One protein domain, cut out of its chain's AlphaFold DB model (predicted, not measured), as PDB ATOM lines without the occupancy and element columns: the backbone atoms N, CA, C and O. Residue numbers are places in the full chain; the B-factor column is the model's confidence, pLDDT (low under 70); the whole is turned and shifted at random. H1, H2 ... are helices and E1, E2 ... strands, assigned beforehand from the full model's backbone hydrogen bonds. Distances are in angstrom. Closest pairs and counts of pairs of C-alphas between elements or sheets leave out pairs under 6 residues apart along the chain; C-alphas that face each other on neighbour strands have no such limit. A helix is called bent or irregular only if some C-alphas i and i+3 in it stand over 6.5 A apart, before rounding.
ATOM      1  N   ALA A 146     396.232 591.543 378.431       82.50
ATOM      2  CA  ALA A 146     395.203 592.526 378.114       82.50
ATOM      3  C   ALA A 146     394.225 591.990 377.052       82.50
ATOM      4  O   ALA A 146     393.038 592.305 377.113       82.50
ATOM      5  N   LEU A 147     394.694 591.119 376.145       83.38
ATOM      6  CA  LEU A 147     393.846 590.468 375.135       83.38
ATOM      7  C   LEU A 147     392.773 589.576 375.756       83.38
ATOM      8  O   LEU A 147     391.655 589.538 375.252       83.38
ATOM      9  N   PHE A 148     393.093 588.886 376.856       81.50
ATOM     10  CA  PHE A 148     392.133 588.021 377.548       81.50
ATOM     11  C   PHE A 148     390.958 588.794 378.146       81.50
ATOM     12  O   PHE A 148     389.869 588.241 378.267       81.50
ATOM     13  N   MET A 149     391.161 590.061 378.507       79.56
ATOM     14  CA  MET A 149     390.082 590.888 379.039       79.56
ATOM     15  C   MET A 149     389.124 591.336 377.938       79.56
ATOM     16  O   MET A 149     387.907 591.317 378.116       79.56
ATOM     17  N   ASN A 150     389.682 591.803 376.822       84.94
ATOM     18  CA  ASN A 150     388.913 592.277 375.687       84.94
ATOM     19  C   ASN A 150     389.793 592.275 374.433       84.94
ATOM     20  O   ASN A 150     390.788 592.999 374.365       84.94
ATOM     21  N   GLU A 151     389.389 591.508 373.423       88.69
ATOM     22  CA  GLU A 151     390.075 591.436 372.130       88.69
ATOM     23  C   GLU A 151     390.194 592.814 371.460       88.69
ATOM     24  O   GLU A 151     391.178 593.105 370.782       88.69
ATOM     25  N   GLU A 152     389.245 593.714 371.727       86.62
ATOM     26  CA  GLU A 152     389.243 595.071 371.178       86.62
ATOM     27  C   GLU A 152     390.402 595.942 371.715       86.62
ATOM     28  O   GLU A 152     390.733 596.965 371.116       86.62
ATOM     29  N   LEU A 153     391.054 595.547 372.817       88.38
ATOM     30  CA  LEU A 153     392.213 596.255 373.378       88.38
ATOM     31  C   LEU A 153     393.551 595.804 372.772       88.38
ATOM     32  O   LEU A 153     394.600 596.292 373.194       88.38
ATOM     33  N   LYS A 154     393.540 594.910 371.774       89.75
ATOM     34  CA  LYS A 154     394.755 594.344 371.165       89.75
ATOM     35  C   LYS A 154     395.732 595.371 370.615       89.75
ATOM     36  O   LYS A 154     396.942 595.199 370.755       89.75
ATOM     37  N   ASP A 155     395.203 596.436 370.031       92.50
ATOM     38  CA  ASP A 155     396.004 597.478 369.392       92.50
ATOM     39  C   ASP A 155     396.338 598.637 370.347       92.50
ATOM     40  O   ASP A 155     397.004 599.598 369.952       92.50
ATOM     41  N   VAL A 156     395.869 598.580 371.599       92.81
ATOM     42  CA  VAL A 156     396.054 599.651 372.582       92.81
ATOM     43  C   VAL A 156     397.311 599.368 373.416       92.81
ATOM     44  O   VAL A 156     397.408 598.309 374.039       92.81
ATOM     45  N   PRO A 157     398.283 600.299 373.483       93.12
ATOM     46  CA  PRO A 157     399.450 600.143 374.347       93.12
ATOM     47  C   PRO A 157     399.045 599.927 375.808       93.12
ATOM     48  O   PRO A 157     398.189 600.643 376.329       93.12
ATOM     49  N   ILE A 158     399.691 598.976 376.487       92.00
ATOM     50  CA  ILE A 158     399.364 598.614 377.876       92.00
ATOM     51  C   ILE A 158     399.467 599.808 378.833       92.00
ATOM     52  O   ILE A 158     398.688 599.906 379.775       92.00
ATOM     53  N   GLU A 159     400.373 600.748 378.562       92.94
ATOM     54  CA  GLU A 159     400.526 601.986 379.329       92.94
ATOM     55  C   GLU A 159     399.258 602.845 379.274       92.94
ATOM     56  O   GLU A 159     398.824 603.374 380.290       92.94
ATOM     57  N   TYR A 160     398.618 602.929 378.105       94.56
ATOM     58  CA  TYR A 160     397.385 603.696 377.941       94.56
ATOM     59  C   TYR A 160     396.233 603.064 378.726       94.56
ATOM     60  O   TYR A 160     395.461 603.756 379.383       94.56
ATOM     61  N   ILE A 161     396.147 601.731 378.697       92.69
ATOM     62  CA  ILE A 161     395.146 600.984 379.465       92.69
ATOM     63  C   ILE A 161     395.382 601.195 380.971       92.69
ATOM     64  O   ILE A 161     394.431 601.422 381.716       92.69
ATOM     65  N   GLN A 162     396.642 601.166 381.420       93.44
ATOM     66  CA  GLN A 162     397.019 601.446 382.809       93.44
ATOM     67  C   GLN A 162     396.625 602.858 383.242       93.44
ATOM     68  O   GLN A 162     396.046 603.014 384.317       93.44
ATOM     69  N   ASP A 163     396.891 603.864 382.411       93.81
ATOM     70  CA  ASP A 163     396.546 605.258 382.696       93.81
ATOM     71  C   ASP A 163     395.027 605.461 382.790       93.81
ATOM     72  O   ASP A 163     394.545 606.135 383.702       93.81
ATOM     73  N   GLU A 164     394.252 604.838 381.901       93.94
ATOM     74  CA  GLU A 164     392.786 604.902 381.941       93.94
ATOM     75  C   GLU A 164     392.204 604.156 383.149       93.94
ATOM     76  O   GLU A 164     391.277 604.647 383.798       93.94
ATOM     77  N   VAL A 165     392.750 602.992 383.512       93.19
ATOM     78  CA  VAL A 165     392.342 602.296 384.743       93.19
ATOM     79  C   VAL A 165     392.730 603.101 385.980       93.19
ATOM     80  O   VAL A 165     391.951 603.162 386.928       93.19
ATOM     81  N   ALA A 166     393.879 603.778 385.973       92.44
ATOM     82  CA  ALA A 166     394.273 604.675 387.054       92.44
ATOM     83  C   ALA A 166     393.334 605.889 387.162       92.44
ATOM     84  O   ALA A 166     392.940 606.254 388.272       92.44
ATOM     85  N   ALA A 167     392.923 606.474 386.032       94.69
ATOM     86  CA  ALA A 167     391.960 607.574 385.992       94.69
ATOM     87  C   ALA A 167     390.574 607.154 386.514       94.69
ATOM     88  O   ALA A 167     389.934 607.907 387.247       94.69
ATOM     89  N   ASN A 168     390.140 605.929 386.198       93.12
ATOM     90  CA  ASN A 168     388.870 605.364 386.662       93.12
ATOM     91  C   ASN A 168     388.958 604.687 388.041       93.12
ATOM     92  O   ASN A 168     387.936 604.266 388.585       93.12
ATOM     93  N   GLY A 169     390.149 604.598 388.636       92.31
ATOM     94  CA  GLY A 169     390.387 603.828 389.856       92.31
ATOM     95  C   GLY A 169     389.534 604.279 391.042       92.31
ATOM     96  O   GLY A 169     389.054 603.439 391.792       92.31
ATOM     97  N   GLN A 170     389.272 605.583 391.176       93.12
ATOM     98  CA  GLN A 170     388.395 606.106 392.233       93.12
ATOM     99  C   GLN A 170     386.948 605.633 392.071       93.12
ATOM    100  O   GLN A 170     386.307 605.278 393.052       93.12
ATOM    101  N   ARG A 171     386.449 605.570 390.832       92.81
ATOM    102  CA  ARG A 171     385.104 605.059 390.551       92.81
ATOM    103  C   ARG A 171     385.012 603.566 390.848       92.81
ATOM    104  O   ARG A 171     384.030 603.132 391.432       92.81
ATOM    105  N   LEU A 172     386.040 602.795 390.485       92.81
ATOM    106  CA  LEU A 172     386.105 601.366 390.805       92.81
ATOM    107  C   LEU A 172     386.144 601.133 392.322       92.81
ATOM    108  O   LEU A 172     385.444 600.258 392.815       92.81
ATOM    109  N   LEU A 173     386.910 601.936 393.065       92.62
ATOM    110  CA  LEU A 173     386.975 601.852 394.527       92.62
ATOM    111  C   LEU A 173     385.654 602.232 395.202       92.62
ATOM    112  O   LEU A 173     385.247 601.528 396.118       92.62
ATOM    113  N   ALA A 174     384.969 603.274 394.727       92.88
ATOM    114  CA  ALA A 174     383.675 603.690 395.274       92.88
ATOM    115  C   ALA A 174     382.626 602.565 395.213       92.88
ATOM    116  O   ALA A 174     381.867 602.379 396.155       92.88
ATOM    117  N   VAL A 175     382.634 601.743 394.155       93.81
ATOM    118  CA  VAL A 175     381.754 600.561 394.082       93.81
ATOM    119  C   VAL A 175     382.060 599.568 395.192       93.81
ATOM    120  O   VAL A 175     381.138 599.014 395.780       93.81
ATOM    121  N   LEU A 176     383.338 599.341 395.502       92.88
ATOM    122  CA  LEU A 176     383.737 598.385 396.536       92.88
ATOM    123  C   LEU A 176     383.318 598.830 397.943       92.88
ATOM    124  O   LEU A 176     383.138 597.973 398.800       92.88
ATOM    125  N   GLU A 177     383.134 600.132 398.179       93.75
ATOM    126  CA  GLU A 177     382.589 600.651 399.445       93.75
ATOM    127  C   GLU A 177     381.106 600.301 399.633       93.75
ATOM    128  O   GLU A 177     380.631 600.229 400.763       93.75
ATOM    129  N   HIS A 178     380.385 600.047 398.539       92.94
ATOM    130  CA  HIS A 178     378.969 599.668 398.534       92.94
ATOM    131  C   HIS A 178     378.741 598.165 398.351       92.94
ATOM    132  O   HIS A 178     377.602 597.738 398.145       92.94
ATOM    133  N   VAL A 179     379.816 597.376 398.383       94.12
ATOM    134  CA  VAL A 179     379.763 595.923 398.274       94.12
ATOM    135  C   VAL A 179     379.799 595.334 399.676       94.12
ATOM    136  O   VAL A 179     380.842 595.317 400.332       94.12
ATOM    137  N   GLU A 180     378.659 594.813 400.118       91.62
ATOM    138  CA  GLU A 180     378.542 594.143 401.408       91.62
ATOM    139  C   GLU A 180     378.404 592.631 401.209       91.62
ATOM    140  O   GLU A 180     377.623 592.140 400.392       91.62
ATOM    141  N   VAL A 181     379.202 591.872 401.965       89.31
ATOM    142  CA  VAL A 181     379.074 590.414 402.048       89.31
ATOM    143  C   VAL A 181     378.320 590.109 403.340       89.31
ATOM    144  O   VAL A 181     378.867 590.383 404.412       89.31
ATOM    145  N   PRO A 182     377.096 589.558 403.274       84.06
ATOM    146  CA  PRO A 182     376.278 589.356 404.459       84.06
ATOM    147  C   PRO A 182     376.952 588.367 405.431       84.06
ATOM    148  O   PRO A 182     377.256 587.232 405.045       84.06
ATOM    149  N   PRO A 183     377.215 588.758 406.694       81.06
ATOM    150  CA  PRO A 183     377.604 587.818 407.739       81.06
ATOM    151  C   PRO A 183     376.373 587.041 408.254       81.06
ATOM    152  O   PRO A 183     375.261 587.565 408.207       81.06
ATOM    153  N   PRO A 184     376.540 585.833 408.826       73.69
ATOM    154  CA  PRO A 184     377.789 585.113 409.060       73.69
ATOM    155  C   PRO A 184     378.214 584.251 407.863       73.69
ATOM    156  O   PRO A 184     377.420 583.507 407.292       73.69
ATOM    157  N   LEU A 185     379.509 584.282 407.543       74.75
ATOM    158  CA  LEU A 185     380.078 583.333 406.592       74.75
ATOM    159  C   LEU A 185     380.117 581.920 407.208       74.75
ATOM    160  O   LEU A 185     380.454 581.779 408.389       74.75
ATOM    161  N   PRO A 186     379.791 580.869 406.435       78.12
ATOM    162  CA  PRO A 186     379.869 579.497 406.919       78.12
ATOM    163  C   PRO A 186     381.309 579.092 407.270       78.12
ATOM    164  O   PRO A 186     382.284 579.669 406.795       78.12
ATOM    165  N   VAL A 187     381.446 578.058 408.112       78.25
ATOM    166  CA  VAL A 187     382.750 577.533 408.577       78.25
ATOM    167  C   VAL A 187     383.623 577.026 407.414       78.25
ATOM    168  O   VAL A 187     384.850 577.051 407.497       78.25
ATOM    169  N   SER A 188     382.996 576.587 406.323       82.25
ATOM    170  CA  SER A 188     383.634 576.249 405.048       82.25
ATOM    171  C   SER A 188     383.362 577.337 404.016       82.25
ATOM    172  O   SER A 188     382.250 577.856 403.965       82.25
ATOM    173  N   ILE A 189     384.342 577.635 403.158       80.56
ATOM    174  CA  ILE A 189     384.168 578.580 402.047       80.56
ATOM    175  C   ILE A 189     383.016 578.074 401.161       80.56
ATOM    176  O   ILE A 189     383.101 576.939 400.685       80.56
ATOM    177  N   PRO A 190     381.940 578.857 400.969       82.38
ATOM    178  CA  PRO A 190     380.832 578.430 400.130       82.38
ATOM    179  C   PRO A 190     381.250 578.466 398.653       82.38
ATOM    180  O   PRO A 190     382.091 579.273 398.258       82.38
ATOM    181  N   GLU A 191     380.671 577.577 397.846       83.31
ATOM    182  CA  GLU A 191     380.907 577.542 396.393       83.31
ATOM    183  C   GLU A 191     380.367 578.806 395.710       83.31
ATOM    184  O   GLU A 191     380.994 579.341 394.798       83.31
ATOM    185  N   GLU A 192     379.251 579.329 396.218       82.94
ATOM    186  CA  GLU A 192     378.607 580.543 395.732       82.94
ATOM    187  C   GLU A 192     378.332 581.499 396.896       82.94
ATOM    188  O   GLU A 192     377.962 581.082 397.996       82.94
ATOM    189  N   ILE A 193     378.523 582.796 396.656       85.75
ATOM    190  CA  ILE A 193     378.249 583.855 397.627       85.75
ATOM    191  C   ILE A 193     377.366 584.902 396.957       85.75
ATOM    192  O   ILE A 193     377.684 585.400 395.876       85.75
ATOM    193  N   THR A 194     376.244 585.220 397.593       87.69
ATOM    194  CA  THR A 194     375.396 586.340 397.192       87.69
ATOM    195  C   THR A 194     375.994 587.616 397.757       87.69
ATOM    196  O   THR A 194     376.237 587.714 398.960       87.69
ATOM    197  N   VAL A 195     376.270 588.565 396.873       87.62
ATOM    198  CA  VAL A 195     376.854 589.859 397.213       87.62
ATOM    199  C   VAL A 195     375.834 590.923 396.859       87.62
ATOM    200  O   VAL A 195     375.423 591.009 395.699       87.62
ATOM    201  N   ASP A 196     375.452 591.726 397.845       89.06
ATOM    202  CA  ASP A 196     374.548 592.847 397.627       89.06
ATOM    203  C   ASP A 196     375.377 594.074 397.250       89.06
ATOM    204  O   ASP A 196     376.345 594.438 397.923       89.06
ATOM    205  N   VAL A 197     375.020 594.687 396.119       90.88
ATOM    206  CA  VAL A 197     375.680 595.892 395.618       90.88
ATOM    207  C   VAL A 197     374.645 596.997 395.520       90.88
ATOM    208  O   VAL A 197     373.765 596.963 394.660       90.88
ATOM    209  N   SER A 198     374.756 597.976 396.415       88.75
ATOM    210  CA  SER A 198     373.776 599.061 396.541       88.75
ATOM    211  C   SER A 198     373.850 600.080 395.397       88.75
ATOM    212  O   SER A 198     372.865 600.756 395.108       88.75
ATOM    213  N   ASP A 199     374.998 600.180 394.718       85.38
ATOM    214  CA  ASP A 199     375.204 601.090 393.589       85.38
ATOM    215  C   ASP A 199     375.272 600.328 392.256       85.38
ATOM    216  O   ASP A 199     376.277 599.708 391.906       85.38
ATOM    217  N   GLY A 200     374.182 600.388 391.486       75.12
ATOM    218  CA  GLY A 200     374.096 599.785 390.153       75.12
ATOM    219  C   GLY A 200     374.657 600.650 389.017       75.12
ATOM    220  O   GLY A 200     374.605 600.229 387.859       75.12
ATOM    221  N   SER A 201     375.143 601.865 389.300       76.75
ATOM    222  CA  SER A 201     375.547 602.834 388.265       76.75
ATOM    223  C   SER A 201     376.987 602.658 387.763       76.75
ATOM    224  O   SER A 201     377.395 603.266 386.763       76.75
ATOM    225  N   ALA A 202     377.780 601.828 388.434       79.50
ATOM    226  CA  ALA A 202     379.191 601.633 388.143       79.50
ATOM    227  C   ALA A 202     379.538 600.154 387.908       79.50
ATOM    228  O   ALA A 202     378.719 599.257 388.099       79.50
ATOM    229  N   ASP A 203     380.742 599.907 387.384       87.94
ATOM    230  CA  ASP A 203     381.185 598.558 387.041       87.94
ATOM    231  C   ASP A 203     381.258 597.681 388.288       87.94
ATOM    232  O   ASP A 203     382.041 597.937 389.204       87.94
ATOM    233  N   LEU A 204     380.446 596.627 388.298       91.50
ATOM    234  CA  LEU A 204     380.393 595.672 389.394       91.50
ATOM    235  C   LEU A 204     381.716 594.891 389.494       91.50
ATOM    236  O   LEU A 204     382.334 594.582 388.466       91.50
ATOM    237  N   PRO A 205     382.165 594.547 390.714       93.12
ATOM    238  CA  PRO A 205     383.295 593.645 390.885       93.12
ATOM    239  C   PRO A 205     382.963 592.281 390.275       93.12
ATOM    240  O   PRO A 205     381.848 591.782 390.396       93.12
ATOM    241  N   SER A 206     383.944 591.669 389.614       91.38
ATOM    242  CA  SER A 206     383.758 590.367 388.968       91.38
ATOM    243  C   SER A 206     384.237 589.195 389.822       91.38
ATOM    244  O   SER A 206     383.855 588.061 389.554       91.38
ATOM    245  N   HIS A 207     385.095 589.447 390.818       90.69
ATOM    246  CA  HIS A 207     385.744 588.406 391.613       90.69
ATOM    247  C   HIS A 207     385.729 588.737 393.106       90.69
ATOM    248  O   HIS A 207     385.736 589.903 393.504       90.69
ATOM    249  N   MET A 208     385.787 587.686 393.925       91.38
ATOM    250  CA  MET A 208     385.966 587.758 395.374       91.38
ATOM    251  C   MET A 208     387.320 587.152 395.758       91.38
ATOM    252  O   MET A 208     387.652 586.040 395.350       91.38
ATOM    253  N   LEU A 209     388.103 587.871 396.558       91.50
ATOM    254  CA  LEU A 209     389.378 587.428 397.110       91.50
ATOM    255  C   LEU A 209     389.188 586.983 398.560       91.50
ATOM    256  O   LEU A 209     388.833 587.786 399.419       91.50
ATOM    257  N   ALA A 210     389.498 585.720 398.841       90.00
ATOM    258  CA  ALA A 210     389.563 585.198 400.198       90.00
ATOM    259  C   ALA A 210     390.959 585.446 400.792       90.00
ATOM    260  O   ALA A 210     391.950 584.856 400.351       90.00
ATOM    261  N   VAL A 211     391.052 586.311 401.802       88.88
ATOM    262  CA  VAL A 211     392.290 586.579 402.540       88.88
ATOM    263  C   VAL A 211     392.266 585.817 403.858       88.88
ATOM    264  O   VAL A 211     391.433 586.065 404.726       88.88
ATOM    265  N   TYR A 212     393.204 584.886 404.004       86.69
ATOM    266  CA  TYR A 212     393.370 584.064 405.199       86.69
ATOM    267  C   TYR A 212     394.474 584.617 406.112       86.69
ATOM    268  O   TYR A 212     395.581 584.916 405.653       86.69
ATOM    269  N   LYS A 213     394.204 584.696 407.421       84.00
ATOM    270  CA  LYS A 213     395.207 585.035 408.441       84.00
ATOM    271  C   LYS A 213     395.861 583.764 408.998       84.00
ATOM    272  O   LYS A 213     395.211 582.994 409.690       84.00
ATOM    273  N   LYS A 214     397.156 583.567 408.727       79.69
ATOM    274  CA  LYS A 214     397.902 582.345 409.098       79.69
ATOM    275  C   LYS A 214     398.242 582.208 410.586       79.69
ATOM    276  O   LYS A 214     398.375 581.092 411.073       79.69
ATOM    277  N   ASP A 215     398.347 583.325 411.298       81.12
ATOM    278  CA  ASP A 215     398.862 583.366 412.671       81.12
ATOM    279  C   ASP A 215     397.733 583.672 413.665       81.12
ATOM    280  O   ASP A 215     397.686 584.740 414.283       81.12
ATOM    281  N   LEU A 216     396.767 582.762 413.749       82.06
ATOM    282  CA  LEU A 216     395.723 582.784 414.773       82.06
ATOM    283  C   LEU A 216     396.181 581.939 415.966       82.06
ATOM    284  O   LEU A 216     396.931 580.974 415.792       82.06
ATOM    285  N   ALA A 217     395.793 582.341 417.179       87.50
ATOM    286  CA  ALA A 217     396.170 581.610 418.384       87.50
ATOM    287  C   ALA A 217     395.620 580.176 418.328       87.50
ATOM    288  O   ALA A 217     394.576 579.926 417.726       87.50
ATOM    289  N   GLU A 218     396.321 579.223 418.942       85.56
ATOM    290  CA  GLU A 218     395.883 577.828 418.990       85.56
ATOM    291  C   GLU A 218     394.485 577.748 419.637       85.56
ATOM    292  O   GLU A 218     394.302 578.131 420.789       85.56
ATOM    293  N   GLY A 219     393.479 577.337 418.855       84.50
ATOM    294  CA  GLY A 219     392.062 577.322 419.250       84.50
ATOM    295  C   GLY A 219     391.189 578.419 418.617       84.50
ATOM    296  O   GLY A 219     389.964 578.293 418.628       84.50
ATOM    297  N   GLU A 220     391.775 579.450 418.008       83.81
ATOM    298  CA  GLU A 220     391.038 580.473 417.262       83.81
ATOM    299  C   GLU A 220     390.797 579.996 415.819       83.81
ATOM    300  O   GLU A 220     391.695 579.496 415.137       83.81
ATOM    301  N   ARG A 221     389.548 580.086 415.347       78.25
ATOM    302  CA  ARG A 221     389.185 579.612 414.004       78.25
ATOM    303  C   ARG A 221     389.825 580.506 412.948       78.25
ATOM    304  O   ARG A 221     389.886 581.718 413.114       78.25
ATOM    305  N   ASN A 222     390.237 579.898 411.838       79.69
ATOM    306  CA  ASN A 222     390.741 580.593 410.657       79.69
ATOM    307  C   ASN A 222     389.739 581.661 410.190       79.69
ATOM    308  O   ASN A 222     388.724 581.333 409.584       79.69
ATOM    309  N   ILE A 223     390.024 582.934 410.475       82.38
ATOM    310  CA  ILE A 223     389.219 584.057 409.989       82.38
ATOM    311  C   ILE A 223     389.592 584.289 408.525       82.38
ATOM    312  O   ILE A 223     390.757 584.551 408.202       82.38
ATOM    313  N   ILE A 224     388.599 584.162 407.649       85.06
ATOM    314  CA  ILE A 224     388.712 584.438 406.218       85.06
ATOM    315  C   ILE A 224     387.982 585.750 405.951       85.06
ATOM    316  O   ILE A 224     386.782 585.858 406.193       85.06
ATOM    317  N   THR A 225     388.705 586.747 405.455       87.56
ATOM    318  CA  THR A 225     388.118 588.012 405.007       87.56
ATOM    319  C   THR A 225     387.880 587.936 403.506       87.56
ATOM    320  O   THR A 225     388.822 587.731 402.744       87.56
ATOM    321  N   MET A 226     386.628 588.096 403.085       90.06
ATOM    322  CA  MET A 226     386.245 588.130 401.676       90.06
ATOM    323  C   MET A 226     386.275 589.577 401.179       90.06
ATOM    324  O   MET A 226     385.639 590.441 401.775       90.06
ATOM    325  N   LEU A 227     387.023 589.850 400.110       91.94
ATOM    326  CA  LEU A 227     387.177 591.183 399.525       91.94
ATOM    327  C   LEU A 227     386.751 591.162 398.060       91.94
ATOM    328  O   LEU A 227     387.301 590.395 397.273       91.94
ATOM    329  N   ALA A 228     385.809 592.014 397.673       93.75
ATOM    330  CA  ALA A 228     385.447 592.168 396.272       93.75
ATOM    331  C   ALA A 228     386.563 592.871 395.486       93.75
ATOM    332  O   ALA A 228     387.239 593.766 396.000       93.75
ATOM    333  N   ALA A 229     386.772 592.461 394.236       94.00
ATOM    334  CA  ALA A 229     387.761 593.074 393.365       94.00
ATOM    335  C   ALA A 229     387.370 593.014 391.885       94.00
ATOM    336  O   ALA A 229     386.765 592.056 391.394       94.00
ATOM    337  N   HIS A 230     387.799 594.030 391.138       93.19
ATOM    338  CA  HIS A 230     387.681 594.059 389.685       93.19
ATOM    339  C   HIS A 230     388.843 593.307 389.038       93.19
ATOM    340  O   HIS A 230     390.008 593.659 389.235       93.19
ATOM    341  N   GLN A 231     388.533 592.305 388.211       92.56
ATOM    342  CA  GLN A 231     389.536 591.528 387.472       92.56
ATOM    343  C   GLN A 231     390.490 592.409 386.652       92.56
ATOM    344  O   GLN A 231     391.692 592.154 386.626       92.56
ATOM    345  N   CYS A 232     389.974 593.487 386.050       90.94
ATOM    346  CA  CYS A 232     390.766 594.398 385.230       90.94
ATOM    347  C   CYS A 232     391.971 594.981 385.976       90.94
ATOM    348  O   CYS A 232     393.065 595.062 385.422       90.94
ATOM    349  N   VAL A 233     391.803 595.332 387.252       93.31
ATOM    350  CA  VAL A 233     392.875 595.906 388.069       93.31
ATOM    351  C   VAL A 233     393.998 594.889 388.272       93.31
ATOM    352  O   VAL A 233     395.174 595.256 388.221       93.31
ATOM    353  N   TRP A 234     393.662 593.613 388.456       92.44
ATOM    354  CA  TRP A 234     394.646 592.552 388.642       92.44
ATOM    355  C   TRP A 234     395.388 592.235 387.352       92.44
ATOM    356  O   TRP A 234     396.620 592.269 387.347       92.44
ATOM    357  N   ASP A 235     394.666 591.992 386.263       90.94
ATOM    358  CA  ASP A 235     395.264 591.591 384.987       90.94
ATOM    359  C   ASP A 235     396.228 592.659 384.449       90.94
ATOM    360  O   ASP A 235     397.301 592.330 383.939       90.94
ATOM    361  N   ILE A 236     395.903 593.941 384.651       91.62
ATOM    362  CA  ILE A 236     396.684 595.082 384.152       91.62
ATOM    363  C   ILE A 236     397.897 595.421 385.032       91.62
ATOM    364  O   ILE A 236     398.903 595.930 384.525       91.62
ATOM    365  N   ASN A 237     397.832 595.157 386.342       91.38
ATOM    366  CA  ASN A 237     398.901 595.527 387.281       91.38
ATOM    367  C   ASN A 237     399.779 594.343 387.710       91.38
ATOM    368  O   ASN A 237     400.907 594.543 388.173       91.38
ATOM    369  N   CYS A 238     399.307 593.105 387.556       91.31
ATOM    370  CA  CYS A 238     399.979 591.923 388.087       91.31
ATOM    371  C   CYS A 238     400.526 591.020 386.976       91.31
ATOM    372  O   CYS A 238     399.889 590.075 386.509       91.31
ATOM    373  N   ALA A 239     401.802 591.220 386.633       91.69
ATOM    374  CA  ALA A 239     402.488 590.395 385.634       91.69
ATOM    375  C   ALA A 239     402.553 588.903 386.011       91.69
ATOM    376  O   ALA A 239     402.649 588.051 385.131       91.69
ATOM    377  N   HIS A 240     402.475 588.579 387.303       89.88
ATOM    378  CA  HIS A 240     402.664 587.225 387.823       89.88
ATOM    379  C   HIS A 240     401.391 586.449 388.130       89.88
ATOM    380  O   HIS A 240     401.475 585.233 388.278       89.88
ATOM    381  N   LEU A 241     400.244 587.117 388.225       89.44
ATOM    382  CA  LEU A 241     399.009 586.396 388.492       89.44
ATOM    383  C   LEU A 241     398.572 585.644 387.239       89.44
ATOM    384  O   LEU A 241     398.630 586.226 386.154       89.44
ATOM    385  N   PRO A 242     398.193 584.364 387.337       89.00
ATOM    386  CA  PRO A 242     397.516 583.710 386.229       89.00
ATOM    387  C   PRO A 242     396.233 584.487 385.919       89.00
ATOM    388  O   PRO A 242     395.620 585.045 386.830       89.00
TER     389      PRO A 242
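This is residues 146 to 242 of the 471 residues of an uncharacterized protein of Fomitopsis rosea (UniProt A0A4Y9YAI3). Picture an elongated shape: a two-stranded hairpin, E1 and E2, runs along it, with a cluster of short helices H1, H2a and H3 at one end and the hairpin's tip, residues 215 to 220, sticking out at the other. The bent helix H2 leads from that cluster to E2 with its second arm, H2b, and then a long unnamed stretch, residues 178 to 206, loops out and folds back to E1. The printed part has 97 residues, with three named helices and two named strands in the order H1, H2, E1, E2, H3; the sheet, E1 - E2, is antiparallel. The class is mixed, helices and strands, with 43 residues, under half, in named elements. The whole is loose, with a radius of gyration of the C-alphas of 16.4 A and spans of 53 by 31 by 23 A.

Look first at the hairpin of E1, residues 207 to 212, and E2, residues 224 to 229, antiparallel with 152 degrees between their directions. Here N 209 and O 227 are within hydrogen-bond range at 2.7 A, and so are N 225 and O 211 at 2.9 A. Next find H2, residues 158 to 177, assigned as one helix by its hydrogen bonds but bent: C-alphas 167 and 170 are 7.3 A apart. Its arms, H2a to residue 167 and H2b from residue 170, stand at a steep tilt of 61 degrees. The closest C-alphas of H2b and E2, Leu 176 and Ala 228, are 6.5 A apart. H3, residues 231 to 237, touches H2a at a steep tilt of 61 degrees, opposite ways; their closest C-alphas, Gln 162 and Ile 236, are 6.5 A apart. H1, residues 146 to 149, touches H3, with the C-alphas of Ala 146 and Ile 236 closest at 6.7 A. H2b and H3 are apart. Every O i to N i+4 pair is within hydrogen-bond range in H2a and H3, and 3 of 4 in H2b; H1 is too short for such a pair.

Find C-alpha 207 at (385.744, 588.406, 391.613); from there E1 runs 16.2 A to Tyr 212. E2 runs 15.5 A from Ile 224 to Ala 229. H2a covers residues 158 to 167 in 14.2 A, and H2b residues 170 to 177 in 10.7 A. H1 begins at C-alpha 146, (395.203, 592.526, 378.114), and measures 5.5 A to Met 149. H3 measures 10.2 A and ends at C-alpha 237, (398.901, 595.527, 387.281).

The two C-alphas farthest apart, those of Asp 155 and Gly 219, are 53.9 A apart. The links H2 to E1 and E1 to E2 are long; in the first, residues 179 to 180 pair antiparallel with residues 196 to 197. The printed part has no cut. Its mean pLDDT is 88.1, and no printed residue is under 70.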